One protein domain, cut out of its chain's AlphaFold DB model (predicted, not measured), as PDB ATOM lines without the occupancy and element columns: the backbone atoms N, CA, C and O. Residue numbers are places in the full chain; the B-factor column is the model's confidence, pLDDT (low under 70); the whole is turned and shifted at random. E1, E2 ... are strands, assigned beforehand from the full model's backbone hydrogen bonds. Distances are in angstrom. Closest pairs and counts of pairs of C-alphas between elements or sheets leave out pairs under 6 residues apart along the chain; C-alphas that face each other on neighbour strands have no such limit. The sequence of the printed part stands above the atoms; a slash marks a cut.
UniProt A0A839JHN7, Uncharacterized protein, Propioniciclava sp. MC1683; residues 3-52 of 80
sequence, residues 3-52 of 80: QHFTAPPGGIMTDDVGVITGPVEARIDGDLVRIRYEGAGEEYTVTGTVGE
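What this domain is: This is residues 3 to 52 of the 80 residues of an uncharacterized protein of Propioniciclava sp. MC1683 (UniProt A0A839JHN7). A small three-stranded antiparallel sheet, E1, E4 and E5, has a short two-stranded hairpin, E2 and E3, set over one of its faces, with few close contacts between the two. The last stretch, residues 38 to 52, has no named element; it folds back along E5, where residues 44 to 45 pair with residues 34 to 35, and then runs on to the end of the printed part. The printed part has 50 residues, with no named helix and five named strands in the order E1, E2, E3, E4, E5; the order across the larger sheet is E1, E4, E5. The class is all strand, though under half of the residues, 23 of 50, are in named elements. The whole is compact and rounded, with a radius of gyration of the C-alphas of 10.1 A and spans of 27 by 21 by 18 A.

How they stand to each other: E4, residues 23 to 29, is the inner strand of the larger sheet. E5, residues 32 to 37, is an edge strand and forms a hairpin with E4, antiparallel at 157 degrees between directions; N 27 and O 34 are 2.8 A apart and N 34 and O 27 are 2.9 A apart, both within hydrogen-bond range. E1, residues 3 to 6, is the other edge strand, antiparallel to E4 at 145 degrees, with N 3 and O 26 at 2.8 A, within hydrogen-bond range. E2, residues 12 to 14, and E3, residues 18 to 20, form the second hairpin, antiparallel at 139 degrees, with N 20 and O 12 at 2.8 A, within hydrogen-bond range. The closest C-alphas of E3 and E5, those of Ile 20 and Tyr 37, are 7.9 A apart. E2 and E4 are apart, and E2 and E5 are only just apart, their closest C-alphas at 8.5 A.

Where its parts are: E1 begins at C-alpha 3, (42.480, -42.358, -36.581), and measures 10.1 A from first to last C-alpha. E2 measures 6.5 A and E3 6.7 A. E4 is the longest strand by residues, with 7, and measures 19.4 A. E5 measures 16.9 A and ends at C-alpha 37, (33.171, -39.986, -43.320).

The domain as a whole: The two C-alphas farthest apart, those of Gly 39 and Glu 52, are 29.8 A apart. The printed part, residues 3 to 52, has no cut. The four links between named strands are tight. The mean pLDDT of the printed part is 97.8, and no printed residue is under 70.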
ATOM      1  N   GLN A   3      42.011 -43.736 -36.469       97.75
ATOM      2  CA  GLN A   3      42.480 -42.358 -36.581       97.75
ATOM      3  C   GLN A   3      41.357 -41.471 -37.116       97.75
ATOM      4  O   GLN A   3      40.581 -41.894 -37.973       97.75
ATOM      5  N   HIS A   4      41.310 -40.237 -36.621       98.38
ATOM      6  CA  HIS A   4      40.415 -39.186 -37.094       98.38
ATOM      7  C   HIS A   4      41.265 -38.076 -37.698       98.38
ATOM      8  O   HIS A   4      42.193 -37.594 -37.046       98.38
ATOM      9  N   PHE A   5      40.972 -37.675 -38.930       98.38
ATOM     10  CA  PHE A   5      41.707 -36.610 -39.608       98.38
ATOM     11  C   PHE A   5      40.880 -36.007 -40.743       98.38
ATOM     12  O   PHE A   5      39.807 -36.492 -41.083       98.38
ATOM     13  N   THR A   6      41.365 -34.911 -41.321       98.56
ATOM     14  CA  THR A   6      40.812 -34.370 -42.568       98.56
ATOM     15  C   THR A   6      41.643 -34.897 -43.725       98.56
ATOM     16  O   THR A   6      42.864 -34.755 -43.696       98.56
ATOM     17  N   ALA A   7      40.999 -35.514 -44.716       98.50
ATOM     18  CA  ALA A   7      41.677 -36.003 -45.910       98.50
ATOM     19  C   ALA A   7      42.445 -34.860 -46.615       98.50
ATOM     20  O   ALA A   7      41.975 -33.714 -46.585       98.50
ATOM     21  N   PRO A   8      43.587 -35.149 -47.270       98.50
ATOM     22  CA  PRO A   8      44.324 -34.160 -48.055       98.50
ATOM     23  C   PRO A   8      43.453 -33.467 -49.119       98.50
ATOM     24  O   PRO A   8      42.392 -33.987 -49.473       98.50
ATOM     25  N   PRO A   9      43.878 -32.319 -49.682       98.19
ATOM     26  CA  PRO A   9      43.076 -31.559 -50.646       98.19
ATOM     27  C   PRO A   9      42.599 -32.363 -51.862       98.19
ATOM     28  O   PRO A   9      41.469 -32.170 -52.308       98.19
ATOM     29  N   GLY A  10      43.428 -33.274 -52.383       98.00
ATOM     30  CA  GLY A  10      43.036 -34.185 -53.466       98.00
ATOM     31  C   GLY A  10      42.310 -35.450 -53.006       98.00
ATOM     32  O   GLY A  10      41.907 -36.243 -53.847       98.00
ATOM     33  N   GLY A  11      42.104 -35.619 -51.698       98.50
ATOM     34  CA  GLY A  11      41.353 -36.701 -51.067       98.50
ATOM     35  C   GLY A  11      42.085 -38.041 -50.988       98.50
ATOM     36  O   GLY A  11      43.263 -38.155 -51.316       98.50
ATOM     37  N   ILE A  12      41.366 -39.059 -50.516       98.69
ATOM     38  CA  ILE A  12      41.841 -40.443 -50.407       98.69
ATOM     39  C   ILE A  12      41.075 -41.300 -51.407       98.69
ATOM     40  O   ILE A  12      39.845 -41.318 -51.375       98.69
ATOM     41  N   MET A  13      41.781 -42.015 -52.276       98.69
ATOM     42  CA  MET A  13      41.166 -42.931 -53.232       98.69
ATOM     43  C   MET A  13      40.686 -44.213 -52.538       98.69
ATOM     44  O   MET A  13      41.370 -44.784 -51.685       98.69
ATOM     45  N   THR A  14      39.489 -44.661 -52.912       98.69
ATOM     46  CA  THR A  14      38.875 -45.908 -52.447       98.69
ATOM     47  C   THR A  14      38.479 -46.788 -53.618       98.69
ATOM     48  O   THR A  14      38.171 -46.294 -54.707       98.69
ATOM     49  N   ASP A  15      38.413 -48.092 -53.365       98.19
ATOM     50  CA  ASP A  15      38.041 -49.083 -54.378       98.19
ATOM     51  C   ASP A  15      36.544 -49.036 -54.730       98.19
ATOM     52  O   ASP A  15      36.141 -49.467 -55.811       98.19
ATOM     53  N   ASP A  16      35.716 -48.516 -53.820       94.62
ATOM     54  CA  ASP A  16      34.257 -48.575 -53.917       94.62
ATOM     55  C   ASP A  16      33.647 -47.328 -54.581       94.62
ATOM     56  O   ASP A  16      32.776 -47.440 -55.448       94.62
ATOM     57  N   VAL A  17      34.065 -46.130 -54.151       95.31
ATOM     58  CA  VAL A  17      33.379 -44.861 -54.477       95.31
ATOM     59  C   VAL A  17      34.299 -43.792 -55.064       95.31
ATOM     60  O   VAL A  17      33.859 -42.672 -55.327       95.31
ATOM     61  N   GLY A  18      35.565 -44.127 -55.315       97.38
ATOM     62  CA  GLY A  18      36.572 -43.176 -55.771       97.38
ATOM     63  C   GLY A  18      37.103 -42.322 -54.622       97.38
ATOM     64  O   GLY A  18      37.356 -42.826 -53.530       97.38
ATOM     65  N   VAL A  19      37.315 -41.031 -54.867       97.94
ATOM     66  CA  VAL A  19      37.977 -40.139 -53.909       97.94
ATOM     67  C   VAL A  19      37.016 -39.668 -52.816       97.94
ATOM     68  O   VAL A  19      35.969 -39.088 -53.106       97.94
ATOM     69  N   ILE A  20      37.425 -39.827 -51.557       97.44
ATOM     70  CA  ILE A  20      36.748 -39.270 -50.379       97.44
ATOM     71  C   ILE A  20      37.534 -38.064 -49.857       97.44
ATOM     72  O   ILE A  20      38.764 -38.054 -49.853       97.44
ATOM     73  N   THR A  21      36.824 -37.034 -49.404       97.75
ATOM     74  CA  THR A  21      37.393 -35.751 -48.955       97.75
ATOM     75  C   THR A  21      36.816 -35.332 -47.601       97.75
ATOM     76  O   THR A  21      35.829 -35.897 -47.146       97.75
ATOM     77  N   GLY A  22      37.389 -34.317 -46.947       97.88
ATOM     78  CA  GLY A  22      36.849 -33.785 -45.690       97.88
ATOM     79  C   GLY A  22      37.172 -34.637 -44.449       97.88
ATOM     80  O   GLY A  22      38.152 -35.381 -44.473       97.88
ATOM     81  N   PRO A  23      36.418 -34.482 -43.339       98.62
ATOM     82  CA  PRO A  23      36.660 -35.202 -42.085       98.62
ATOM     83  C   PRO A  23      36.302 -36.688 -42.179       98.62
ATOM     84  O   PRO A  23      35.200 -37.051 -42.605       98.62
ATOM     85  N   VAL A  24      37.232 -37.541 -41.758       98.62
ATOM     86  CA  VAL A  24      37.157 -38.992 -41.928       98.62
ATOM     87  C   VAL A  24      37.615 -39.736 -40.680       98.62
ATOM     88  O   VAL A  24      38.426 -39.254 -39.889       98.62
ATOM     89  N   GLU A  25      37.115 -40.960 -40.554       98.50
ATOM     90  CA  GLU A  25      37.584 -41.967 -39.610       98.50
ATOM     91  C   GLU A  25      38.184 -43.121 -40.407       98.50
ATOM     92  O   GLU A  25      37.501 -43.704 -41.250       98.50
ATOM     93  N   ALA A  26      39.439 -43.473 -40.135       98.31
ATOM     94  CA  ALA A  26      40.110 -44.591 -40.789       98.31
ATOM     95  C   ALA A  26      40.659 -45.582 -39.765       98.31
ATOM     96  O   ALA A  26      41.127 -45.198 -38.693       98.31
ATOM     97  N   ARG A  27      40.643 -46.872 -40.098       98.50
ATOM     98  CA  ARG A  27      41.240 -47.936 -39.288       98.50
ATOM     99  C   ARG A  27      41.987 -48.935 -40.155       98.50
ATOM    100  O   ARG A  27      41.485 -49.361 -41.190       98.50
ATOM    101  N   ILE A  28      43.162 -49.346 -39.690       98.38
ATOM    102  CA  ILE A  28      43.851 -50.520 -40.236       98.38
ATOM    103  C   ILE A  28      43.082 -51.768 -39.785       98.38
ATOM    104  O   ILE A  28      42.879 -51.963 -38.579       98.38
ATOM    105  N   ASP A  29      42.670 -52.578 -40.756       97.75
ATOM    106  CA  ASP A  29      41.944 -53.838 -40.608       97.75
ATOM    107  C   ASP A  29      42.683 -54.942 -41.380       97.75
ATOM    108  O   ASP A  29      42.498 -55.145 -42.581       97.75
ATOM    109  N   GLY A  30      43.608 -55.616 -40.689       96.31
ATOM    110  CA  GLY A  30      44.553 -56.529 -41.327       96.31
ATOM    111  C   GLY A  30      45.489 -55.783 -42.280       96.31
ATOM    112  O   GLY A  30      46.184 -54.864 -41.858       96.31
ATOM    113  N   ASP A  31      45.496 -56.194 -43.547       97.56
ATOM    114  CA  ASP A  31      46.315 -55.595 -44.612       97.56
ATOM    115  C   ASP A  31      45.582 -54.477 -45.381       97.56
ATOM    116  O   ASP A  31      46.086 -53.948 -46.367       97.56
ATOM    117  N   LEU A  32      44.372 -54.113 -44.951       98.31
ATOM    118  CA  LEU A  32      43.551 -53.081 -45.578       98.31
ATOM    119  C   LEU A  32      43.344 -51.901 -44.629       98.31
ATOM    120  O   LEU A  32      43.451 -52.030 -43.407       98.31
ATOM    121  N   VAL A  33      42.975 -50.751 -45.191       98.62
ATOM    122  CA  VAL A  33      42.460 -49.619 -44.415       98.62
ATOM    123  C   VAL A  33      40.988 -49.416 -44.747       98.62
ATOM    124  O   VAL A  33      40.614 -49.191 -45.897       98.62
ATOM    125  N   ARG A  34      40.146 -49.500 -43.715       98.56
ATOM    126  CA  ARG A  34      38.720 -49.180 -43.788       98.56
ATOM    127  C   ARG A  34      38.535 -47.722 -43.411       98.56
ATOM    128  O   ARG A  34      39.050 -47.292 -42.379       98.56
ATOM    129  N   ILE A  35      37.823 -46.973 -44.237       98.56
ATOM    130  CA  ILE A  35      37.638 -45.533 -44.078       98.56
ATOM    131  C   ILE A  35      36.169 -45.155 -44.226       98.56
ATOM    132  O   ILE A  35      35.430 -45.765 -44.994       98.56
ATOM    133  N   ARG A  36      35.738 -44.132 -43.498       98.25
ATOM    134  CA  ARG A  36      34.410 -43.537 -43.628       98.25
ATOM    135  C   ARG A  36      34.464 -42.040 -43.382       98.25
ATOM    136  O   ARG A  36      35.383 -41.551 -42.731       98.25
ATOM    137  N   TYR A  37      33.436 -41.330 -43.827       98.19
ATOM    138  CA  TYR A  37      33.171 -39.986 -43.320       98.19
ATOM    139  C   TYR A  37      32.906 -40.030 -41.813       98.19
ATOM    140  O   TYR A  37      32.297 -40.981 -41.314       98.19
ATOM    141  N   GLU A  38      33.340 -39.000 -41.092       97.19
ATOM    142  CA  GLU A  38      33.122 -38.926 -39.648       97.19
ATOM    143  C   GLU A  38      31.626 -39.006 -39.297       97.19
ATOM    144  O   GLU A  38      30.793 -38.285 -39.851       97.19
ATOM    145  N   GLY A  39      31.276 -39.932 -38.399       94.44
ATOM    146  CA  GLY A  39      29.898 -40.203 -37.986       94.44
ATOM    147  C   GLY A  39      29.050 -41.005 -38.984       94.44
ATOM    148  O   GLY A  39      27.884 -41.284 -38.691       94.44
ATOM    149  N   ALA A  40      29.592 -41.408 -40.137       96.88
ATOM    150  CA  ALA A  40      28.855 -42.207 -41.112       96.88
ATOM    151  C   ALA A  40      28.724 -43.685 -40.694       96.88
ATOM    152  O   ALA A  40      29.558 -44.250 -39.981       96.88
ATOM    153  N   GLY A  41      27.654 -44.335 -41.158       95.56
ATOM    154  CA  GLY A  41      27.437 -45.772 -40.952       95.56
ATOM    155  C   GLY A  41      28.121 -46.660 -41.995       95.56
ATOM    156  O   GLY A  41      28.345 -47.837 -41.733       95.56
ATOM    157  N   GLU A  42      28.444 -46.104 -43.160       96.88
ATOM    158  CA  GLU A  42      29.032 -46.825 -44.292       96.88
ATOM    159  C   GLU A  42      30.559 -46.697 -44.280       96.88
ATOM    160  O   GLU A  42      31.088 -45.625 -43.992       96.88
ATOM    161  N   GLU A  43      31.258 -47.791 -44.592       97.69
ATOM    162  CA  GLU A  43      32.721 -47.859 -44.676       97.69
ATOM    163  C   GLU A  43      33.159 -48.321 -46.074       97.69
ATOM    164  O   GLU A  43      32.555 -49.227 -46.653       97.69
ATOM    165  N   TYR A  44      34.278 -47.782 -46.545       98.31
ATOM    166  CA  TYR A  44      34.917 -48.066 -47.831       98.31
ATOM    167  C   TYR A  44      36.336 -48.618 -47.624       98.31
ATOM    168  O   TYR A  44      36.913 -48.451 -46.544       98.31
ATOM    169  N   THR A  45      36.907 -49.280 -48.632       98.62
ATOM    170  CA  THR A  45      38.324 -49.700 -48.618       98.62
ATOM    171  C   THR A  45      39.191 -48.639 -49.283       98.62
ATOM    172  O   THR A  45      38.945 -48.293 -50.435       98.62
ATOM    173  N   VAL A  46      40.219 -48.144 -48.588       98.62
ATOM    174  CA  VAL A  46      41.274 -47.332 -49.218       98.62
ATOM    175  C   VAL A  46      42.015 -48.188 -50.238       98.62
ATOM    176  O   VAL A  46      42.415 -49.305 -49.916       98.62
ATOM    177  N   THR A  47      42.211 -47.662 -51.444       98.75
ATOM    178  CA  THR A  47      42.872 -48.385 -52.534       98.75
ATOM    179  C   THR A  47      44.309 -48.764 -52.157       98.75
ATOM    180  O   THR A  47      45.062 -47.942 -51.641       98.75
ATOM    181  N   GLY A  48      44.696 -50.016 -52.423       98.25
ATOM    182  CA  GLY A  48      46.009 -50.570 -52.060       98.25
ATOM    183  C   GLY A  48      46.007 -51.367 -50.751       98.25
ATOM    184  O   GLY A  48      44.954 -51.730 -50.230       98.25
ATOM    185  N   THR A  49      47.194 -51.697 -50.235       98.19
ATOM    186  CA  THR A  49      47.352 -52.510 -49.012       98.19
ATOM    187  C   THR A  49      48.379 -51.910 -48.057       98.19
ATOM    188  O   THR A  49      49.159 -51.040 -48.435       98.19
ATOM    189  N   VAL A  50      48.381 -52.334 -46.792       97.88
ATOM    190  CA  VAL A  50      49.361 -51.897 -45.781       97.88
ATOM    191  C   VAL A  50      50.761 -52.426 -46.112       97.88
ATOM    192  O   VAL A  50      51.741 -51.686 -46.010       97.88
ATOM    193  N   GLY A  51      50.855 -53.677 -46.560       96.56
ATOM    194  CA  GLY A  51      52.113 -54.324 -46.906       96.56
ATOM    195  C   GLY A  51      53.047 -54.430 -45.700       96.56
ATOM    196  O   GLY A  51      52.646 -54.832 -44.611       96.56
ATOM    197  N   GLU A  52      54.316 -54.066 -45.898       97.50
ATOM    198  CA  GLU A  52      55.346 -54.094 -44.847       97.50
ATOM    199  C   GLU A  52      55.408 -52.795 -44.019       97.50
ATOM    200  O   GLU A  52      56.231 -52.695 -43.108       97.50
TER     201      GLU A  52